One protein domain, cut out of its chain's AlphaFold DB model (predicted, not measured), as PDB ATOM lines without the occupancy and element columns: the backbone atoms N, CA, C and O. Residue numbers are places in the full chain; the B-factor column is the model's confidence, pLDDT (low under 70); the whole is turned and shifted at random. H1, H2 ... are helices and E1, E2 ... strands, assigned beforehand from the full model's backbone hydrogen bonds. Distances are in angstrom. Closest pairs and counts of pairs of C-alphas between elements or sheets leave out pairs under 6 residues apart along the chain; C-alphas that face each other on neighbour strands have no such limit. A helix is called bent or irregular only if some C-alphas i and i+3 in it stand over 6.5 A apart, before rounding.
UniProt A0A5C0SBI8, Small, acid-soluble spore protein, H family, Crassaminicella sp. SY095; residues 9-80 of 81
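What this domain is: This is residues 9 to 80 of the 81 residues of the protein "Small, acid-soluble spore protein, H family" of Crassaminicella sp. SY095 (UniProt A0A5C0SBI8). A small, incompletely closed barrel is made by one strongly twisted, curled sheet of five short strands, with the helix H2 packed across it over E2 and a helical arm sticking out, residues 9 to 19 of H1. E2 bends sharply, and the sheet's two edge strands, E4 and E5, come together only through their link. The printed part has 72 residues with two named helices and five named strands, in the order H1 H2 E1 E2 E3 E4 E5; the sheet runs E4 E3 E2 E1 E5, all antiparallel, and the class is mixed, helices and strands. The whole is only just compact, close to loose, with a radius of gyration of the C-alphas of 13.1 A, and is elongated, spanning 43 by 26 by 24 A, with the arm adding to its length.

How they stand to each other: H1, residues 9 to 23, only grazes the sheet with residues 20 to 23; its closest approach to E5, residues 77 to 79, is between the C-alphas of Tyr 23 and Gln 78, 5.8 A. H2, residues 27 to 35, is apart from H1. H2 is on the sheet at a height of 8.1 A, and only just over E2, residues 47 to 55, alone, with 2 of its C-alphas falling on E4, residues 68 to 73. It runs across the strands, at 81 degrees to E2 on the local plane; the closest C-alphas of the two are those of Phe 34 and Ile 51, 6.5 A. E1, residues 42 to 44, forms a hairpin with E2, N 49 and O 42 being 2.8 A apart. E2 bends by 72 degrees at residue 52, and its pairing is staggered, with E1 over residues 47 to 49 and with E3, residues 60 to 65, over residues 50 to 55. E2 and E3 form a hairpin at 140 degrees, with N 62 and O 53 2.8 A apart. E3 and E4 form another at 152 degrees, with N 63 and O 70 2.8 A apart. E1 through E4 are a meander, each strand the antiparallel neighbour of the one before. E5 is antiparallel to E1, at 144 degrees, with N 43 and O 78 2.8 A apart. In H2 every O i to N i+4 pair is within hydrogen-bond range, in H1 10 of 11.

Where its parts are: H1 begins at C-alpha 9, (506.774, 640.653, 508.599), and measures 22.8 A; it is irregular, with C-alphas 9 and 12 7.3 A apart. H2 measures 12.3 A, E2 20.9 A from C-alpha 47 at (502.692, 626.283, 482.643), E3 15.0 A and E4 16.3 A. E1 and E5 are three residues each, and E5 ends at C-alpha 79, (500.610, 618.003, 490.318).

The domain as a whole: The C-alphas of Lys 9 and Thr 37 are the farthest apart, at 45.4 A. Without residues 9 to 19, the body spans 25 by 24 by 23 A. The printed part has no cut; the link from H2 to E1 is short, the others are tight. The mean pLDDT of the printed part is 80.8, and residues 9 to 23 and residue 80 are under 70.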
ATOM      1  N   LYS A   9     505.564 640.517 509.437       59.12
ATOM      2  CA  LYS A   9     506.774 640.653 508.599       59.12
ATOM      3  C   LYS A   9     507.311 639.327 508.032       59.12
ATOM      4  O   LYS A   9     507.965 639.325 506.995       59.12
ATOM      5  N   ASN A  10     507.012 638.206 508.687       61.41
ATOM      6  CA  ASN A  10     507.462 636.881 508.283       61.41
ATOM      7  C   ASN A  10     506.375 636.062 507.581       61.41
ATOM      8  O   ASN A  10     506.722 635.005 507.055       61.41
ATOM      9  N   TYR A  11     505.114 636.531 507.517       65.31
ATOM     10  CA  TYR A  11     503.990 635.760 506.960       65.31
ATOM     11  C   TYR A  11     504.295 635.304 505.536       65.31
ATOM     12  O   TYR A  11     504.060 634.156 505.192       65.31
ATOM     13  N   LYS A  12     504.886 636.177 504.715       66.50
ATOM     14  CA  LYS A  12     505.160 635.863 503.314       66.50
ATOM     15  C   LYS A  12     506.211 634.762 503.208       66.50
ATOM     16  O   LYS A  12     506.018 633.814 502.461       66.50
ATOM     17  N   LYS A  13     507.280 634.829 504.007       69.75
ATOM     18  CA  LYS A  13     508.355 633.827 504.013       69.75
ATOM     19  C   LYS A  13     507.868 632.473 504.523       69.75
ATOM     20  O   LYS A  13     508.108 631.474 503.860       69.75
ATOM     21  N   ILE A  14     507.163 632.444 505.653       63.69
ATOM     22  CA  ILE A  14     506.641 631.194 506.221       63.69
ATOM     23  C   ILE A  14     505.530 630.610 505.354       63.69
ATOM     24  O   ILE A  14     505.536 629.416 505.119       63.69
ATOM     25  N   TYR A  15     504.632 631.429 504.801       60.88
ATOM     26  CA  TYR A  15     503.594 630.962 503.884       60.88
ATOM     27  C   TYR A  15     504.223 630.383 502.622       60.88
ATOM     28  O   TYR A  15     503.878 629.281 502.222       60.88
ATOM     29  N   THR A  16     505.230 631.056 502.055       61.53
ATOM     30  CA  THR A  16     505.976 630.507 500.915       61.53
ATOM     31  C   THR A  16     506.724 629.233 501.305       61.53
ATOM     32  O   THR A  16     506.774 628.324 500.500       61.53
ATOM     33  N   MET A  17     507.272 629.119 502.518       61.88
ATOM     34  CA  MET A  17     507.968 627.914 502.991       61.88
ATOM     35  C   MET A  17     507.005 626.732 503.183       61.88
ATOM     36  O   MET A  17     507.214 625.683 502.586       61.88
ATOM     37  N   PHE A  18     505.900 626.934 503.904       60.75
ATOM     38  CA  PHE A  18     504.866 625.922 504.138       60.75
ATOM     39  C   PHE A  18     504.116 625.518 502.864       60.75
ATOM     40  O   PHE A  18     503.693 624.372 502.746       60.75
ATOM     41  N   ILE A  19     503.924 626.439 501.914       57.84
ATOM     42  CA  ILE A  19     503.331 626.117 500.610       57.84
ATOM     43  C   ILE A  19     504.357 625.456 499.704       57.84
ATOM     44  O   ILE A  19     504.041 624.460 499.070       57.84
ATOM     45  N   LYS A  20     505.601 625.929 499.663       59.00
ATOM     46  CA  LYS A  20     506.632 625.281 498.852       59.00
ATOM     47  C   LYS A  20     506.798 623.820 499.275       59.00
ATOM     48  O   LYS A  20     506.708 622.963 498.415       59.00
ATOM     49  N   GLU A  21     506.865 623.525 500.573       59.12
ATOM     50  CA  GLU A  21     506.908 622.143 501.084       59.12
ATOM     51  C   GLU A  21     505.648 621.308 500.792       59.12
ATOM     52  O   GLU A  21     505.723 620.084 500.774       59.12
ATOM     53  N   ARG A  22     504.486 621.936 500.563       57.22
ATOM     54  CA  ARG A  22     503.218 621.233 500.289       57.22
ATOM     55  C   ARG A  22     502.930 620.984 498.812       57.22
ATOM     56  O   ARG A  22     502.089 620.142 498.517       57.22
ATOM     57  N   TYR A  23     503.577 621.717 497.911       61.84
ATOM     58  CA  TYR A  23     503.285 621.663 496.475       61.84
ATOM     59  C   TYR A  23     504.474 621.195 495.629       61.84
ATOM     60  O   TYR A  23     504.326 621.068 494.418       61.84
ATOM     61  N   THR A  24     505.643 620.933 496.224       70.25
ATOM     62  CA  THR A  24     506.772 620.318 495.513       70.25
ATOM     63  C   THR A  24     506.514 618.828 495.302       70.25
ATOM     64  O   THR A  24     506.327 618.091 496.270       70.25
ATOM     65  N   MET A  25     506.536 618.377 494.051       81.25
ATOM     66  CA  MET A  25     506.499 616.959 493.700       81.25
ATOM     67  C   MET A  25     507.791 616.258 494.145       81.25
ATOM     68  O   MET A  25     508.886 616.808 494.014       81.25
ATOM     69  N   ASP A  26     507.678 615.034 494.658       85.56
ATOM     70  CA  ASP A  26     508.833 614.176 494.932       85.56
ATOM     71  C   ASP A  26     509.160 613.258 493.735       85.56
ATOM     72  O   ASP A  26     508.329 613.012 492.855       85.56
ATOM     73  N   PHE A  27     510.396 612.751 493.679       85.25
ATOM     74  CA  PHE A  27     510.858 611.929 492.552       85.25
ATOM     75  C   PHE A  27     510.062 610.628 492.395       85.25
ATOM     76  O   PHE A  27     509.768 610.204 491.277       85.25
ATOM     77  N   GLN A  28     509.670 610.006 493.507       86.62
ATOM     78  CA  GLN A  28     508.883 608.779 493.482       86.62
ATOM     79  C   GLN A  28     507.502 609.033 492.864       86.62
ATOM     80  O   GLN A  28     507.029 608.231 492.055       86.62
ATOM     81  N   ARG A  29     506.875 610.165 493.184       87.38
ATOM     82  CA  ARG A  29     505.603 610.591 492.613       87.38
ATOM     83  C   ARG A  29     505.734 610.901 491.129       87.38
ATOM     84  O   ARG A  29     504.908 610.435 490.349       87.38
ATOM     85  N   ALA A  30     506.795 611.593 490.720       85.44
ATOM     86  CA  ALA A  30     507.072 611.816 489.302       85.44
ATOM     87  C   ALA A  30     507.203 610.489 488.536       85.44
ATOM     88  O   ALA A  30     506.624 610.334 487.462       85.44
ATOM     89  N   GLN A  31     507.883 609.494 489.117       86.88
ATOM     90  CA  GLN A  31     508.016 608.160 488.527       86.88
ATOM     91  C   GLN A  31     506.667 607.438 488.399       86.88
ATOM     92  O   GLN A  31     506.419 606.779 487.390       86.88
ATOM     93  N   GLN A  32     505.782 607.573 489.391       85.88
ATOM     94  CA  GLN A  32     504.418 607.038 489.323       85.88
ATOM     95  C   GLN A  32     503.602 607.693 488.205       85.88
ATOM     96  O   GLN A  32     502.877 606.994 487.504       85.88
ATOM     97  N   ILE A  33     503.733 609.011 488.030       84.81
ATOM     98  CA  ILE A  33     503.070 609.758 486.956       84.81
ATOM     99  C   ILE A  33     503.581 609.300 485.591       84.81
ATOM    100  O   ILE A  33     502.780 609.003 484.712       84.81
ATOM    101  N   PHE A  34     504.897 609.177 485.435       84.69
ATOM    102  CA  PHE A  34     505.510 608.719 484.191       84.69
ATOM    103  C   PHE A  34     505.102 607.283 483.819       84.69
ATOM    104  O   PHE A  34     504.841 606.992 482.657       84.69
ATOM    105  N   ASN A  35     505.003 606.386 484.805       85.75
ATOM    106  CA  ASN A  35     504.606 604.991 484.586       85.75
ATOM    107  C   ASN A  35     503.080 604.797 484.486       85.75
ATOM    108  O   ASN A  35     502.613 603.694 484.200       85.75
ATOM    109  N   SER A  36     502.293 605.833 484.777       81.31
ATOM    110  CA  SER A  36     500.836 605.772 484.757       81.31
ATOM    111  C   SER A  36     500.319 605.827 483.321       81.31
ATOM    112  O   SER A  36     500.700 606.682 482.532       81.31
ATOM    113  N   THR A  37     499.363 604.959 482.994       77.75
ATOM    114  CA  THR A  37     498.620 605.021 481.724       77.75
ATOM    115  C   THR A  37     497.603 606.165 481.686       77.75
ATOM    116  O   THR A  37     497.059 606.478 480.627       77.75
ATOM    117  N   LYS A  38     497.324 606.796 482.834       76.06
ATOM    118  CA  LYS A  38     496.503 608.008 482.916       76.06
ATOM    119  C   LYS A  38     497.352 609.228 482.586       76.06
ATOM    120  O   LYS A  38     498.418 609.402 483.170       76.06
ATOM    121  N   SER A  39     496.818 610.104 481.738       72.50
ATOM    122  CA  SER A  39     497.380 611.434 481.508       72.50
ATOM    123  C   SER A  39     497.179 612.286 482.762       72.50
ATOM    124  O   SER A  39     496.077 612.773 483.007       72.50
ATOM    125  N   ILE A  40     498.227 612.425 483.573       77.19
ATOM    126  CA  ILE A  40     498.239 613.285 484.759       77.19
ATOM    127  C   ILE A  40     498.915 614.599 484.372       77.19
ATOM    128  O   ILE A  40     500.056 614.603 483.911       77.19
ATOM    129  N   THR A  41     498.200 615.710 484.536       79.56
ATOM    130  CA  THR A  41     498.708 617.038 484.185       79.56
ATOM    131  C   THR A  41     499.663 617.540 485.264       79.56
ATOM    132  O   THR A  41     499.304 617.629 486.440       79.56
ATOM    133  N   VAL A  42     500.875 617.904 484.851       85.75
ATOM    134  CA  VAL A  42     501.913 618.465 485.719       85.75
ATOM    135  C   VAL A  42     502.151 619.916 485.324       85.75
ATOM    136  O   VAL A  42     502.069 620.267 484.149       85.75
ATOM    137  N   PHE A  43     502.452 620.767 486.299       86.38
ATOM    138  CA  PHE A  43     502.722 622.181 486.090       86.38
ATOM    139  C   PHE A  43     504.117 622.569 486.570       86.38
ATOM    140  O   PHE A  43     504.593 622.112 487.610       86.38
ATOM    141  N   HIS A  44     504.740 623.494 485.846       86.44
ATOM    142  CA  HIS A  44     505.914 624.235 486.299       86.44
ATOM    143  C   HIS A  44     505.642 625.725 486.170       86.44
ATOM    144  O   HIS A  44     505.325 626.211 485.090       86.44
ATOM    145  N   LYS A  45     505.733 626.464 487.284       83.38
ATOM    146  CA  LYS A  45     505.518 627.926 487.319       83.38
ATOM    147  C   LYS A  45     504.201 628.388 486.658       83.38
ATOM    148  O   LYS A  45     504.127 629.500 486.146       83.38
ATOM    149  N   GLY A  46     503.163 627.549 486.699       81.88
ATOM    150  CA  GLY A  46     501.853 627.821 486.096       81.88
ATOM    151  C   GLY A  46     501.708 627.409 484.624       81.88
ATOM    152  O   GLY A  46     500.621 627.552 484.076       81.88
ATOM    153  N   GLU A  47     502.751 626.866 483.990       85.19
ATOM    154  CA  GLU A  47     502.692 626.283 482.643       85.19
ATOM    155  C   GLU A  47     502.445 624.771 482.737       85.19
ATOM    156  O   GLU A  47     503.084 624.095 483.543       85.19
ATOM    157  N   SER A  48     501.522 624.245 481.923       87.31
ATOM    158  CA  SER A  48     501.284 622.801 481.810       87.31
ATOM    159  C   SER A  48     502.425 622.150 481.038       87.31
ATOM    160  O   SER A  48     502.779 622.600 479.946       87.31
ATOM    161  N   ILE A  49     502.972 621.077 481.589       88.94
ATOM    162  CA  ILE A  49     504.115 620.362 481.033       88.94
ATOM    163  C   ILE A  49     503.837 618.859 480.990       88.94
ATOM    164  O   ILE A  49     503.070 618.323 481.792       88.94
ATOM    165  N   TRP A  50     504.524 618.173 480.082       88.31
ATOM    166  CA  TRP A  50     504.484 616.721 479.954       88.31
ATOM    167  C   TRP A  50     505.846 616.147 480.310       88.31
ATOM    168  O   TRP A  50     506.858 616.585 479.769       88.31
ATOM    169  N   ILE A  51     505.879 615.176 481.219       87.38
ATOM    170  CA  ILE A  51     507.114 614.483 481.595       87.38
ATOM    171  C   ILE A  51     507.417 613.429 480.528       87.38
ATOM    172  O   ILE A  51     506.662 612.475 480.371       87.38
ATOM    173  N   GLU A  52     508.530 613.589 479.816       89.19
ATOM    174  CA  GLU A  52     508.974 612.643 478.782       89.19
ATOM    175  C   GLU A  52     510.043 611.678 479.289       89.19
ATOM    176  O   GLU A  52     510.166 610.555 478.800       89.19
ATOM    177  N   ARG A  53     510.846 612.114 480.264       88.88
ATOM    178  CA  ARG A  53     511.880 611.290 480.891       88.88
ATOM    179  C   ARG A  53     512.153 611.774 482.308       88.88
ATOM    180  O   ARG A  53     512.025 612.958 482.602       88.88
ATOM    181  N   LEU A  54     512.595 610.864 483.165       90.44
ATOM    182  CA  LEU A  54     513.107 611.173 484.496       90.44
ATOM    183  C   LEU A  54     514.550 610.689 484.612       90.44
ATOM    184  O   LEU A  54     514.873 609.598 484.140       90.44
ATOM    185  N   ASP A  55     515.403 611.494 485.240       89.88
ATOM    186  CA  ASP A  55     516.767 611.114 485.596       89.88
ATOM    187  C   ASP A  55     516.890 610.987 487.125       89.88
ATOM    188  O   ASP A  55     516.893 612.001 487.833       89.88
ATOM    189  N   PRO A  56     516.997 609.754 487.654       88.12
ATOM    190  CA  PRO A  56     517.116 609.514 489.088       88.12
ATOM    191  C   PRO A  56     518.458 609.969 489.670       88.12
ATOM    192  O   PRO A  56     518.523 610.239 490.867       88.12
ATOM    193  N   ASN A  57     519.515 610.093 488.858       90.31
ATOM    194  CA  ASN A  57     520.835 610.500 489.351       90.31
ATOM    195  C   ASN A  57     520.861 611.985 489.716       90.31
ATOM    196  O   ASN A  57     521.502 612.381 490.686       90.31
ATOM    197  N   THR A  58     520.158 612.803 488.932       90.25
ATOM    198  CA  THR A  58     520.101 614.261 489.107       90.25
ATOM    199  C   THR A  58     518.787 614.742 489.718       90.25
ATOM    200  O   THR A  58     518.653 615.926 490.013       90.25
ATOM    201  N   GLN A  59     517.820 613.839 489.922       89.38
ATOM    202  CA  GLN A  59     516.454 614.152 490.354       89.38
ATOM    203  C   GLN A  59     515.769 615.196 489.457       89.38
ATOM    204  O   GLN A  59     515.014 616.059 489.918       89.38
ATOM    205  N   THR A  60     516.032 615.118 488.152       91.75
ATOM    206  CA  THR A  60     515.445 616.015 487.154       91.75
ATOM    207  C   THR A  60     514.447 615.292 486.263       91.75
ATOM    208  O   THR A  60     514.524 614.085 486.032       91.75
ATOM    209  N   ALA A  61     513.483 616.056 485.765       90.62
ATOM    210  CA  ALA A  61     512.550 615.647 484.738       90.62
ATOM    211  C   ALA A  61     512.902 616.344 483.428       90.62
ATOM    212  O   ALA A  61     513.071 617.564 483.373       90.62
ATOM    213  N   TYR A  62     512.976 615.558 482.366       92.50
ATOM    214  CA  TYR A  62     512.951 616.047 481.003       92.50
ATOM    215  C   TYR A  62     511.491 616.217 480.609       92.50
ATOM    216  O   TYR A  62     510.723 615.250 480.595       92.50
ATOM    217  N   VAL A  63     511.102 617.459 480.354       90.69
ATOM    218  CA  VAL A  63     509.716 617.832 480.111       90.69
ATOM    219  C   VAL A  63     509.576 618.494 478.753       90.69
ATOM    220  O   VAL A  63     510.450 619.246 478.319       90.69
ATOM    221  N   ARG A  64     508.443 618.251 478.104       88.44
ATOM    222  CA  ARG A  64     508.022 618.978 476.915       88.44
ATOM    223  C   ARG A  64     506.931 619.966 477.297       88.44
ATOM    224  O   ARG A  64     505.930 619.613 477.922       88.44
ATOM    225  N   THR A  65     507.162 621.219 476.943       86.62
ATOM    226  CA  THR A  65     506.229 622.328 477.104       86.62
ATOM    227  C   THR A  65     505.791 622.824 475.727       86.62
ATOM    228  O   THR A  65     506.332 622.413 474.697       86.62
ATOM    229  N   LEU A  66     504.830 623.749 475.690       82.94
ATOM    230  CA  LEU A  66     504.423 624.405 474.441       82.94
ATOM    231  C   LEU A  66     505.569 625.202 473.799       82.94
ATOM    232  O   LEU A  66     505.587 625.403 472.588       82.94
ATOM    233  N   SER A  67     506.518 625.659 474.618       85.75
ATOM    234  CA  SER A  67     507.685 626.433 474.195       85.75
ATOM    235  C   SER A  67     508.899 625.573 473.815       85.75
ATOM    236  O   SER A  67     509.895 626.124 473.347       85.75
ATOM    237  N   GLY A  68     508.830 624.248 473.981       87.56
ATOM    238  CA  GLY A  68     509.891 623.306 473.624       87.56
ATOM    239  C   GLY A  68     510.247 622.342 474.754       87.56
ATOM    240  O   GLY A  68     509.493 622.149 475.702       87.56
ATOM    241  N   GLU A  69     511.410 621.710 474.652       89.94
ATOM    242  CA  GLU A  69     511.908 620.778 475.667       89.94
ATOM    243  C   GLU A  69     512.764 621.497 476.711       89.94
ATOM    244  O   GLU A  69     513.570 622.370 476.378       89.94
ATOM    245  N   LYS A  70     512.601 621.128 477.983       91.12
ATOM    246  CA  LYS A  70     513.383 621.662 479.104       91.12
ATOM    247  C   LYS A  70     513.687 620.574 480.126       91.12
ATOM    248  O   LYS A  70     512.916 619.639 480.312       91.12
ATOM    249  N   THR A  71     514.792 620.738 480.842       92.25
ATOM    250  CA  THR A  71     515.126 619.927 482.016       92.25
ATOM    251  C   THR A  71     514.825 620.724 483.274       92.25
ATOM    252  O   THR A  71     515.303 621.848 483.424       92.25
ATOM    253  N   ILE A  72     514.013 620.162 484.166       90.12
ATOM    254  CA  ILE A  72     513.510 620.850 485.356       90.12
ATOM    255  C   ILE A  72     513.690 619.936 486.574       90.12
ATOM    256  O   ILE A  72     513.391 618.746 486.479       90.12
ATOM    257  N   PRO A  73     514.160 620.442 487.729       90.69
ATOM    258  CA  PRO A  73     514.189 619.656 488.958       90.69
ATOM    259  C   PRO A  73     512.786 619.176 489.328       90.69
ATOM    260  O   PRO A  73     511.848 619.975 489.328       90.69
ATOM    261  N   VAL A  74     512.632 617.901 489.696       88.81
ATOM    262  CA  VAL A  74     511.309 617.348 490.046       88.81
ATOM    263  C   VAL A  74     510.666 618.119 491.199       88.81
ATOM    264  O   VAL A  74     509.467 618.377 491.176       88.81
ATOM    265  N   SER A  75     511.473 618.604 492.144       86.69
ATOM    266  CA  SER A  75     511.011 619.445 493.249       86.69
ATOM    267  C   SER A  75     510.329 620.745 492.806       86.69
ATOM    268  O   SER A  75     509.604 621.348 493.585       86.69
ATOM    269  N   GLU A  76     510.573 621.237 491.592       87.25
ATOM    270  CA  GLU A  76     509.897 622.437 491.080       87.25
ATOM    271  C   GLU A  76     508.561 622.134 490.389       87.25
ATOM    272  O   GLU A  76     507.847 623.066 490.008       87.25
ATOM    273  N   LEU A  77     508.226 620.856 490.214       87.06
ATOM    274  CA  LEU A  77     506.999 620.420 489.563       87.06
ATOM    275  C   LEU A  77     505.845 620.342 490.555       87.06
ATOM    276  O   LEU A  77     506.038 620.052 491.736       87.06
ATOM    277  N   GLN A  78     504.638 620.585 490.050       87.25
ATOM    278  CA  GLN A  78     503.401 620.566 490.824       87.25
ATOM    279  C   GLN A  78     502.361 619.710 490.104       87.25
ATOM    280  O   GLN A  78     502.091 619.913 488.923       87.25
ATOM    281  N   GLU A  79     501.771 618.750 490.808       80.56
ATOM    282  CA  GLU A  79     500.610 618.003 490.318       80.56
ATOM    283  C   GLU A  79     499.326 618.758 490.667       80.56
ATOM    284  O   GLU A  79     499.201 619.290 491.772       80.56
ATOM    285  N   VAL A  80     498.355 618.774 489.751       68.44
ATOM    286  CA  VAL A  80     496.995 619.237 490.056       68.44
ATOM    287  C   VAL A  80     496.111 618.010 490.275       68.44
ATOM    288  O   VAL A  80     495.944 617.206 489.359       68.44
TER     289      VAL A  80